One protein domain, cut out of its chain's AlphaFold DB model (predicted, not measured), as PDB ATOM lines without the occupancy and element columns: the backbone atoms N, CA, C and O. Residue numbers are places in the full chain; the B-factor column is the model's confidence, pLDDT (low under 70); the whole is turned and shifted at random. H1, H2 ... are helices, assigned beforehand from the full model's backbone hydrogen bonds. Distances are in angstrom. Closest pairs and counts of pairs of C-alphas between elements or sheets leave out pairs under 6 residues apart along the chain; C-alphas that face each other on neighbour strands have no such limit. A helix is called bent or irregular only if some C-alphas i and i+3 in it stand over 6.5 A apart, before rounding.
ATOM      1  N   ASP A  64      -9.203  46.672 -14.530       61.00
ATOM      2  CA  ASP A  64      -8.081  47.408 -15.123       61.00
ATOM      3  C   ASP A  64      -7.862  48.803 -14.530       61.00
ATOM      4  O   ASP A  64      -6.732  49.151 -14.195       61.00
ATOM      5  N   ALA A  65      -8.914  49.586 -14.276       65.06
ATOM      6  CA  ALA A  65      -8.775  50.893 -13.626       65.06
ATOM      7  C   ALA A  65      -8.354  50.774 -12.149       65.06
ATOM      8  O   ALA A  65      -7.711  51.671 -11.600       65.06
ATOM      9  N   SER A  66      -8.716  49.674 -11.478       71.69
ATOM     10  CA  SER A  66      -8.238  49.358 -10.121       71.69
ATOM     11  C   SER A  66      -6.764  48.937 -10.119       71.69
ATOM     12  O   SER A  66      -5.988  49.352  -9.253       71.69
ATOM     13  N   ARG A  67      -6.351  48.140 -11.109       73.56
ATOM     14  CA  ARG A  67      -4.955  47.720 -11.293       73.56
ATOM     15  C   ARG A  67      -4.048  48.893 -11.664       73.56
ATOM     16  O   ARG A  67      -2.988  49.022 -11.052       73.56
ATOM     17  N   ASN A  68      -4.471  49.773 -12.575       75.94
ATOM     18  CA  ASN A  68      -3.704  50.968 -12.943       75.94
ATOM     19  C   ASN A  68      -3.508  51.909 -11.755       75.94
ATOM     20  O   ASN A  68      -2.374  52.275 -11.469       75.94
ATOM     21  N   ARG A  69      -4.564  52.202 -10.987       75.62
ATOM     22  CA  ARG A  69      -4.441  53.033  -9.776       75.62
ATOM     23  C   ARG A  69      -3.494  52.437  -8.739       75.62
ATOM     24  O   ARG A  69      -2.700  53.161  -8.146       75.62
ATOM     25  N   ARG A  70      -3.524  51.112  -8.547       77.38
ATOM     26  CA  ARG A  70      -2.542  50.430  -7.688       77.38
ATOM     27  C   ARG A  70      -1.119  50.599  -8.216       77.38
ATOM     28  O   ARG A  70      -0.232  50.952  -7.444       77.38
ATOM     29  N   ARG A  71      -0.899  50.408  -9.516       81.19
ATOM     30  CA  ARG A  71       0.417  50.577 -10.148       81.19
ATOM     31  C   ARG A  71       0.943  52.010 -10.016       81.19
ATOM     32  O   ARG A  71       2.099  52.194  -9.655       81.19
ATOM     33  N   GLU A  72       0.098  53.010 -10.250       82.94
ATOM     34  CA  GLU A  72       0.437  54.428 -10.082       82.94
ATOM     35  C   GLU A  72       0.782  54.765  -8.627       82.94
ATOM     36  O   GLU A  72       1.777  55.440  -8.372       82.94
ATOM     37  N   SER A  73       0.027  54.225  -7.664       80.81
ATOM     38  CA  SER A  73       0.307  54.429  -6.237       80.81
ATOM     39  C   SER A  73       1.652  53.838  -5.796       80.81
ATOM     40  O   SER A  73       2.354  54.444  -4.988       80.81
ATOM     41  N   LEU A  74       2.047  52.691  -6.361       79.88
ATOM     42  CA  LEU A  74       3.351  52.079  -6.093       79.88
ATOM     43  C   LEU A  74       4.484  52.881  -6.739       79.88
ATOM     44  O   LEU A  74       5.503  53.107  -6.093       79.88
ATOM     45  N   LYS A  75       4.283  53.379  -7.967       84.00
ATOM     46  CA  LYS A  75       5.252  54.273  -8.614       84.00
ATOM     47  C   LYS A  75       5.469  55.557  -7.811       84.00
ATOM     48  O   LYS A  75       6.610  55.923  -7.566       84.00
ATOM     49  N   ALA A  76       4.399  56.199  -7.345       83.94
ATOM     50  CA  ALA A  76       4.492  57.415  -6.531       83.94
ATOM     51  C   ALA A  76       5.192  57.177  -5.177       83.94
ATOM     52  O   ALA A  76       5.833  58.067  -4.618       83.94
ATOM     53  N   LEU A  77       5.075  55.966  -4.630       83.31
ATOM     54  CA  LEU A  77       5.756  55.562  -3.403       83.31
ATOM     55  C   LEU A  77       7.266  55.358  -3.626       83.31
ATOM     56  O   LEU A  77       8.078  55.755  -2.781       83.31
ATOM     57  N   GLU A  78       7.628  54.763  -4.761       85.25
ATOM     58  CA  GLU A  78       9.007  54.536  -5.197       85.25
ATOM     59  C   GLU A  78       9.712  55.838  -5.613       85.25
ATOM     60  O   GLU A  78      10.915  56.019  -5.380       85.25
ATOM     61  N   GLU A  79       8.955  56.802  -6.133       85.19
ATOM     62  CA  GLU A  79       9.438  58.119  -6.535       85.19
ATOM     63  C   GLU A  79      10.047  58.882  -5.344       85.19
ATOM     64  O   GLU A  79       9.362  59.279  -4.403       85.19
ATOM     65  N   GLY A  80      11.373  59.057  -5.354       77.81
ATOM     66  CA  GLY A  80      12.140  59.669  -4.258       77.81
ATOM     67  C   GLY A  80      12.905  58.684  -3.365       77.81
ATOM     68  O   GLY A  80      13.668  59.113  -2.500       77.81
ATOM     69  N   THR A  81      12.772  57.372  -3.591       85.25
ATOM     70  CA  THR A  81      13.611  56.354  -2.921       85.25
ATOM     71  C   THR A  81      14.848  55.956  -3.729       85.25
ATOM     72  O   THR A  81      15.733  55.297  -3.193       85.25
ATOM     73  N   GLY A  82      14.964  56.424  -4.978       84.19
ATOM     74  CA  GLY A  82      16.149  56.223  -5.820       84.19
ATOM     75  C   GLY A  82      16.409  54.759  -6.181       84.19
ATOM     76  O   GLY A  82      17.554  54.398  -6.426       84.19
ATOM     77  N   GLY A  83      15.372  53.916  -6.142       84.94
ATOM     78  CA  GLY A  83      15.489  52.472  -6.343       84.94
ATOM     79  C   GLY A  83      16.133  51.718  -5.174       84.94
ATOM     80  O   GLY A  83      16.374  50.523  -5.296       84.94
ATOM     81  N   ASP A  84      16.417  52.375  -4.040       88.62
ATOM     82  CA  ASP A  84      16.943  51.697  -2.854       88.62
ATOM     83  C   ASP A  84      15.809  50.964  -2.109       88.62
ATOM     84  O   ASP A  84      14.942  51.615  -1.501       88.62
ATOM     85  N   PRO A  85      15.819  49.618  -2.085       83.06
ATOM     86  CA  PRO A  85      14.767  48.831  -1.450       83.06
ATOM     87  C   PRO A  85      14.665  49.090   0.060       83.06
ATOM     88  O   PRO A  85      13.570  49.015   0.622       83.06
ATOM     89  N   GLN A  86      15.765  49.450   0.735       83.44
ATOM     90  CA  GLN A  86      15.725  49.755   2.170       83.44
ATOM     91  C   GLN A  86      15.002  51.076   2.454       83.44
ATOM     92  O   GLN A  86      14.259  51.180   3.435       83.44
ATOM     93  N   ARG A  87      15.196  52.094   1.608       86.31
ATOM     94  CA  ARG A  87      14.483  53.377   1.713       86.31
ATOM     95  C   ARG A  87      13.006  53.232   1.378       86.31
ATOM     96  O   ARG A  87      12.177  53.789   2.100       86.31
ATOM     97  N   LEU A  88      12.681  52.460   0.341       87.25
ATOM     98  CA  LEU A  88      11.300  52.147  -0.024       87.25
ATOM     99  C   LEU A  88      10.553  51.477   1.128       87.25
ATOM    100  O   LEU A  88       9.477  51.932   1.523       87.25
ATOM    101  N   TRP A  89      11.175  50.473   1.743       82.94
ATOM    102  CA  TRP A  89      10.620  49.787   2.904       82.94
ATOM    103  C   TRP A  89      10.364  50.730   4.087       82.94
ATOM    104  O   TRP A  89       9.277  50.732   4.664       82.94
ATOM    105  N   LYS A  90      11.333  51.593   4.425       85.06
ATOM    106  CA  LYS A  90      11.174  52.587   5.503       85.06
ATOM    107  C   LYS A  90      10.016  53.549   5.237       85.06
ATOM    108  O   LYS A  90       9.262  53.865   6.156       85.06
ATOM    109  N   ARG A  91       9.849  53.998   3.990       87.31
ATOM    110  CA  ARG A  91       8.753  54.893   3.597       87.31
ATOM    111  C   ARG A  91       7.392  54.204   3.673       87.31
ATOM    112  O   ARG A  91       6.453  54.799   4.197       87.31
ATOM    113  N   MET A  92       7.292  52.957   3.208       85.94
ATOM    114  CA  MET A  92       6.082  52.141   3.376       85.94
ATOM    115  C   MET A  92       5.695  52.016   4.846       85.94
ATOM    116  O   MET A  92       4.541  52.250   5.199       85.94
ATOM    117  N   LEU A  93       6.675  51.717   5.700       81.50
ATOM    118  CA  LEU A  93       6.444  51.537   7.125       81.50
ATOM    119  C   LEU A  93       5.953  52.832   7.790       81.50
ATOM    120  O   LEU A  93       5.013  52.796   8.579       81.50
ATOM    121  N   ALA A  94       6.522  53.982   7.421       83.88
ATOM    122  CA  ALA A  94       6.088  55.284   7.927       83.88
ATOM    123  C   ALA A  94       4.633  55.614   7.538       83.88
ATOM    124  O   ALA A  94       3.862  56.089   8.374       83.88
ATOM    125  N   LEU A  95       4.224  55.323   6.297       84.25
ATOM    126  CA  LEU A  95       2.833  55.506   5.861       84.25
ATOM    127  C   LEU A  95       1.890  54.587   6.641       84.25
ATOM    128  O   LEU A  95       0.867  55.028   7.158       84.25
ATOM    129  N   GLN A  96       2.258  53.320   6.787       79.50
ATOM    130  CA  GLN A  96       1.461  52.343   7.523       79.50
ATOM    131  C   GLN A  96       1.309  52.697   9.012       79.50
ATOM    132  O   GLN A  96       0.237  52.469   9.575       79.50
ATOM    133  N   GLN A  97       2.336  53.293   9.631       74.88
ATOM    134  CA  GLN A  97       2.273  53.846  10.990       74.88
ATOM    135  C   GLN A  97       1.362  55.077  11.066       74.88
ATOM    136  O   GLN A  97       0.536  55.170  11.968       74.88
ATOM    137  N   THR A  98       1.473  55.990  10.096       81.12
ATOM    138  CA  THR A  98       0.687  57.236  10.044       81.12
ATOM    139  C   THR A  98      -0.813  56.960   9.938       81.12
ATOM    140  O   THR A  98      -1.615  57.628  10.585       81.12
ATOM    141  N   TYR A  99      -1.194  55.954   9.149       80.44
ATOM    142  CA  TYR A  99      -2.595  55.603   8.902       80.44
ATOM    143  C   TYR A  99      -3.098  54.425   9.752       80.44
ATOM    144  O   TYR A  99      -4.215  53.953   9.546       80.44
ATOM    145  N   GLY A 100      -2.296  53.935  10.706       68.62
ATOM    146  CA  GLY A 100      -2.705  52.885  11.646       68.62
ATOM    147  C   GLY A 100      -3.043  51.539  10.995       68.62
ATOM    148  O   GLY A 100      -3.725  50.711  11.595       68.62
ATOM    149  N   CYS A 101      -2.568  51.292   9.770       66.50
ATOM    150  CA  CYS A 101      -2.856  50.064   9.023       66.50
ATOM    151  C   CYS A 101      -2.121  48.832   9.594       66.50
ATOM    152  O   CYS A 101      -2.333  47.710   9.140       66.50
ATOM    153  N   TYR A 102      -1.248  49.035  10.585       62.94
ATOM    154  CA  TYR A 102      -0.468  48.015  11.280       62.94
ATOM    155  C   TYR A 102      -1.060  47.752  12.673       62.94
ATOM    156  O   TYR A 102      -0.531  48.210  13.678       62.94
ATOM    157  N   ASN A 103      -2.167  47.005  12.737       58.31
ATOM    158  CA  ASN A 103      -2.840  46.662  13.999       58.31
ATOM    159  C   ASN A 103      -2.739  45.159  14.327       58.31
ATOM    160  O   ASN A 103      -3.684  44.552  14.822       58.31
ATOM    161  N   SER A 104      -1.613  44.518  13.987       65.94
ATOM    162  CA  SER A 104      -1.347  43.136  14.399       65.94
ATOM    163  C   SER A 104      -0.369  43.120  15.572       65.94
ATOM    164  O   SER A 104       0.650  43.814  15.560       65.94
ATOM    165  N   ALA A 105      -0.660  42.301  16.587       60.78
ATOM    166  CA  ALA A 105       0.162  42.187  17.796       60.78
ATOM    167  C   ALA A 105       1.639  41.874  17.482       60.78
ATOM    168  O   ALA A 105       2.543  42.412  18.117       60.78
ATOM    169  N   ARG A 106       1.887  41.070  16.437       65.06
ATOM    170  CA  ARG A 106       3.228  40.740  15.932       65.06
ATOM    171  C   ARG A 106       4.013  41.980  15.485       65.06
ATOM    172  O   ARG A 106       5.222  42.044  15.682       65.06
ATOM    173  N   MET A 107       3.341  42.965  14.898       64.56
ATOM    174  CA  MET A 107       3.967  44.203  14.438       64.56
ATOM    175  C   MET A 107       4.203  45.202  15.557       64.56
ATOM    176  O   MET A 107       5.281  45.792  15.604       64.56
ATOM    177  N   SER A 108       3.256  45.343  16.485       69.12
ATOM    178  CA  SER A 108       3.461  46.157  17.687       69.12
ATOM    179  C   SER A 108       4.665  45.658  18.491       69.12
ATOM    180  O   SER A 108       5.479  46.464  18.937       69.12
ATOM    181  N   ALA A 109       4.837  44.335  18.599       64.44
ATOM    182  CA  ALA A 109       5.994  43.727  19.253       64.44
ATOM    183  C   ALA A 109       7.316  44.023  18.521       64.44
ATOM    184  O   ALA A 109       8.275  44.436  19.164       64.44
ATOM    185  N   ALA A 110       7.361  43.882  17.191       68.81
ATOM    186  CA  ALA A 110       8.565  44.150  16.398       68.81
ATOM    187  C   ALA A 110       8.990  45.632  16.407       68.81
ATOM    188  O   ALA A 110      10.177  45.948  16.401       68.81
ATOM    189  N   ILE A 111       8.022  46.556  16.438       71.69
ATOM    190  CA  ILE A 111       8.299  47.993  16.571       71.69
ATOM    191  C   ILE A 111       8.777  48.306  17.993       71.69
ATOM    192  O   ILE A 111       9.740  49.050  18.162       71.69
ATOM    193  N   SER A 112       8.143  47.714  19.011       73.50
ATOM    194  CA  SER A 112       8.529  47.906  20.413       73.50
ATOM    195  C   SER A 112       9.897  47.312  20.748       73.50
ATOM    196  O   SER A 112      10.552  47.820  21.655       73.50
ATOM    197  N   SER A 113      10.333  46.255  20.056       74.81
ATOM    198  CA  SER A 113      11.667  45.676  20.238       74.81
ATOM    199  C   SER A 113      12.758  46.425  19.466       74.81
ATOM    200  O   SER A 113      13.934  46.219  19.736       74.81
ATOM    201  N   GLY A 114      12.392  47.299  18.518       73.00
ATOM    202  CA  GLY A 114      13.339  47.973  17.621       73.00
ATOM    203  C   GLY A 114      13.943  47.057  16.546       73.00
ATOM    204  O   GLY A 114      14.730  47.516  15.715       73.00
ATOM    205  N   ASP A 115      13.539  45.786  16.513       71.88
ATOM    206  CA  ASP A 115      14.097  44.761  15.636       71.88
ATOM    207  C   ASP A 115      13.233  44.585  14.386       71.88
ATOM    208  O   ASP A 115      12.405  43.676  14.262       71.88
ATOM    209  N   PHE A 116      13.471  45.443  13.392       68.31
ATOM    210  CA  PHE A 116      12.781  45.394  12.095       68.31
ATOM    211  C   PHE A 116      13.014  44.084  11.317       68.31
ATOM    212  O   PHE A 116      12.300  43.811  10.354       68.31
ATOM    213  N   SER A 117      13.973  43.251  11.732       69.00
ATOM    214  CA  SER A 117      14.196  41.912  11.175       69.00
ATOM    215  C   SER A 117      13.004  40.973  11.386       69.00
ATOM    216  O   SER A 117      12.771  40.095  10.561       69.00
ATOM    217  N   LEU A 118      12.193  41.196  12.426       67.38
ATOM    218  CA  LEU A 118      10.975  40.425  12.713       67.38
ATOM    219  C   LEU A 118       9.822  40.721  11.734       67.38
ATOM    220  O   LEU A 118       8.855  39.951  11.642       67.38
ATOM    221  N   LEU A 119       9.927  41.835  10.998       68.38
ATOM    222  CA  LEU A 119       8.990  42.233   9.945       68.38
ATOM    223  C   LEU A 119       9.333  41.605   8.588       68.38
ATOM    224  O   LEU A 119       8.501  41.634   7.683       68.38
ATOM    225  N   LEU A 120      10.533  41.036   8.439       77.31
ATOM    226  CA  LEU A 120      10.920  40.333   7.222       77.31
ATOM    227  C   LEU A 120      10.270  38.937   7.189       77.31
ATOM    228  O   LEU A 120      10.170  38.268   8.224       77.31
ATOM    229  N   PRO A 121       9.835  38.457   6.009       75.69
ATOM    230  CA  PRO A 121       9.474  37.058   5.829       75.69
ATOM    231  C   PRO A 121      10.655  36.149   6.187       75.69
ATOM    232  O   PRO A 121      11.817  36.517   6.006       75.69
ATOM    233  N   SER A 122      10.372  34.940   6.679       81.56
ATOM    234  CA  SER A 122      11.436  33.987   7.003       81.56
ATOM    235  C   SER A 122      12.250  33.630   5.753       81.56
ATOM    236  O   SER A 122      11.733  33.632   4.633       81.56
ATOM    237  N   LYS A 123      13.524  33.262   5.934       81.88
ATOM    238  CA  LYS A 123      14.400  32.822   4.833       81.88
ATOM    239  C   LYS A 123      13.787  31.667   4.031       81.88
ATOM    240  O   LYS A 123      13.889  31.659   2.812       81.88
ATOM    241  N   ALA A 124      13.107  30.733   4.695       82.44
ATOM    242  CA  ALA A 124      12.396  29.643   4.027       82.44
ATOM    243  C   ALA A 124      11.276  30.160   3.106       82.44
ATOM    244  O   ALA A 124      11.119  29.668   1.993       82.44
ATOM    245  N   CYS A 125      10.546  31.191   3.540       79.69
ATOM    246  CA  CYS A 125       9.501  31.829   2.748       79.69
ATOM    247  C   CYS A 125      10.087  32.570   1.533       79.69
ATOM    248  O   CYS A 125       9.593  32.409   0.423       79.69
ATOM    249  N   LEU A 126      11.193  33.302   1.716       84.69
ATOM    250  CA  LEU A 126      11.919  33.949   0.615       84.69
ATOM    251  C   LEU A 126      12.477  32.937  -0.393       84.69
ATOM    252  O   LEU A 126      12.356  33.147  -1.593       84.69
ATOM    253  N   ASN A 127      13.048  31.829   0.081       83.94
ATOM    254  CA  ASN A 127      13.546  30.770  -0.793       83.94
ATOM    255  C   ASN A 127      12.406  30.152  -1.603       83.94
ATOM    256  O   ASN A 127      12.532  30.047  -2.813       83.94
ATOM    257  N   LEU A 128      11.268  29.828  -0.977       86.94
ATOM    258  CA  LEU A 128      10.107  29.299  -1.695       86.94
ATOM    259  C   LEU A 128       9.620  30.264  -2.788       86.94
ATOM    260  O   LEU A 128       9.308  29.826  -3.890       86.94
ATOM    261  N   LEU A 129       9.587  31.569  -2.508       82.62
ATOM    262  CA  LEU A 129       9.242  32.583  -3.511       82.62
ATOM    263  C   LEU A 129      10.243  32.601  -4.673       82.62
ATOM    264  O   LEU A 129       9.830  32.680  -5.826       82.62
ATOM    265  N   ASN A 130      11.538  32.478  -4.379       81.88
ATOM    266  CA  ASN A 130      12.588  32.450  -5.396       81.88
ATOM    267  C   ASN A 130      12.520  31.188  -6.270       81.88
ATOM    268  O   ASN A 130      12.621  31.300  -7.488       81.88
ATOM    269  N   GLU A 131      12.289  30.011  -5.681       85.12
ATOM    270  CA  GLU A 131      12.130  28.751  -6.427       85.12
ATOM    271  C   GLU A 131      10.933  28.803  -7.386       85.12
ATOM    272  O   GLU A 131      10.957  28.209  -8.462       85.12
ATOM    273  N   ASN A 132       9.888  29.550  -7.015       79.06
ATOM    274  CA  ASN A 132       8.687  29.693  -7.830       79.06
ATOM    275  C   ASN A 132       8.744  30.868  -8.826       79.06
ATOM    276  O   ASN A 132       7.795  31.044  -9.591       79.06
ATOM    277  N   MET A 133       9.835  31.648  -8.874       73.62
ATOM    278  CA  MET A 133       9.975  32.724  -9.869       73.62
ATOM    279  C   MET A 133      10.021  32.201 -11.307       73.62
ATOM    280  O   MET A 133       9.602  32.899 -12.221       73.62
ATOM    281  N   THR A 134      10.474  30.966 -11.516       69.31
ATOM    282  CA  THR A 134      10.557  30.321 -12.838       69.31
ATOM    283  C   THR A 134       9.193  29.990 -13.452       69.31
ATOM    284  O   THR A 134       9.110  29.752 -14.652       69.31
ATOM    285  N   PHE A 135       8.119  29.996 -12.653       70.38
ATOM    286  CA  PHE A 135       6.742  29.798 -13.124       70.38
ATOM    287  C   PHE A 135       6.024  31.113 -13.442       70.38
ATOM    288  O   PHE A 135       4.849  31.095 -13.819       70.38
TER     289      PHE A 135
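This is residues 64 to 135 of the 157 residues of an uncharacterized protein of Hypoxylon sp. CI-4A (UniProt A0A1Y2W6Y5). What shape is this? It is an open C: the end of H1 meets H2, H3 and small H4 make the turn, and H5 folds back as a free arm. What is its make-up? The 72 printed residues, with helices H1 to H5 in chain order and no named strand, are all helix by class. How large is it? It is loose, with a radius of gyration of the C-alphas of 14.8 A and spans of 38 by 34 by 24 A.

Where are the helices? H1 is residues 64 to 78, 21.0 A, from C-alpha 64 at (-8.081, 47.408, -15.123); H2 is 85 to 98, 20.0 A; H3 is 105 to 113; H4 is 116 to 119. Where is the last? H5 is 123 to 135, 19.8 A, to C-alpha 135 at (6.742, 29.798, -13.124); it is only just irregular, C-alphas 131 and 134 being 6.8 A apart.

Which touch? H1 touches H2 with residues 77 to 78 alone, closest C-alphas Glu 78 and Leu 88, 6.1 A, only just about perpendicular at 72 degrees. H3 touches H4, closest C-alphas Ala 110 and Leu 118, 5.8 A; H5 touches no helix. Are the backbones regular? Every O i to N i+4 pair is within hydrogen-bond range in H1, H2 and H3, and 7 of 9 in H5; H4 is too short for one.

Is it cut? The printed part has no cut, and no link is long. Where is pLDDT under 70? At residues 64 to 65, 100 to 110, 116 to 119 and 134.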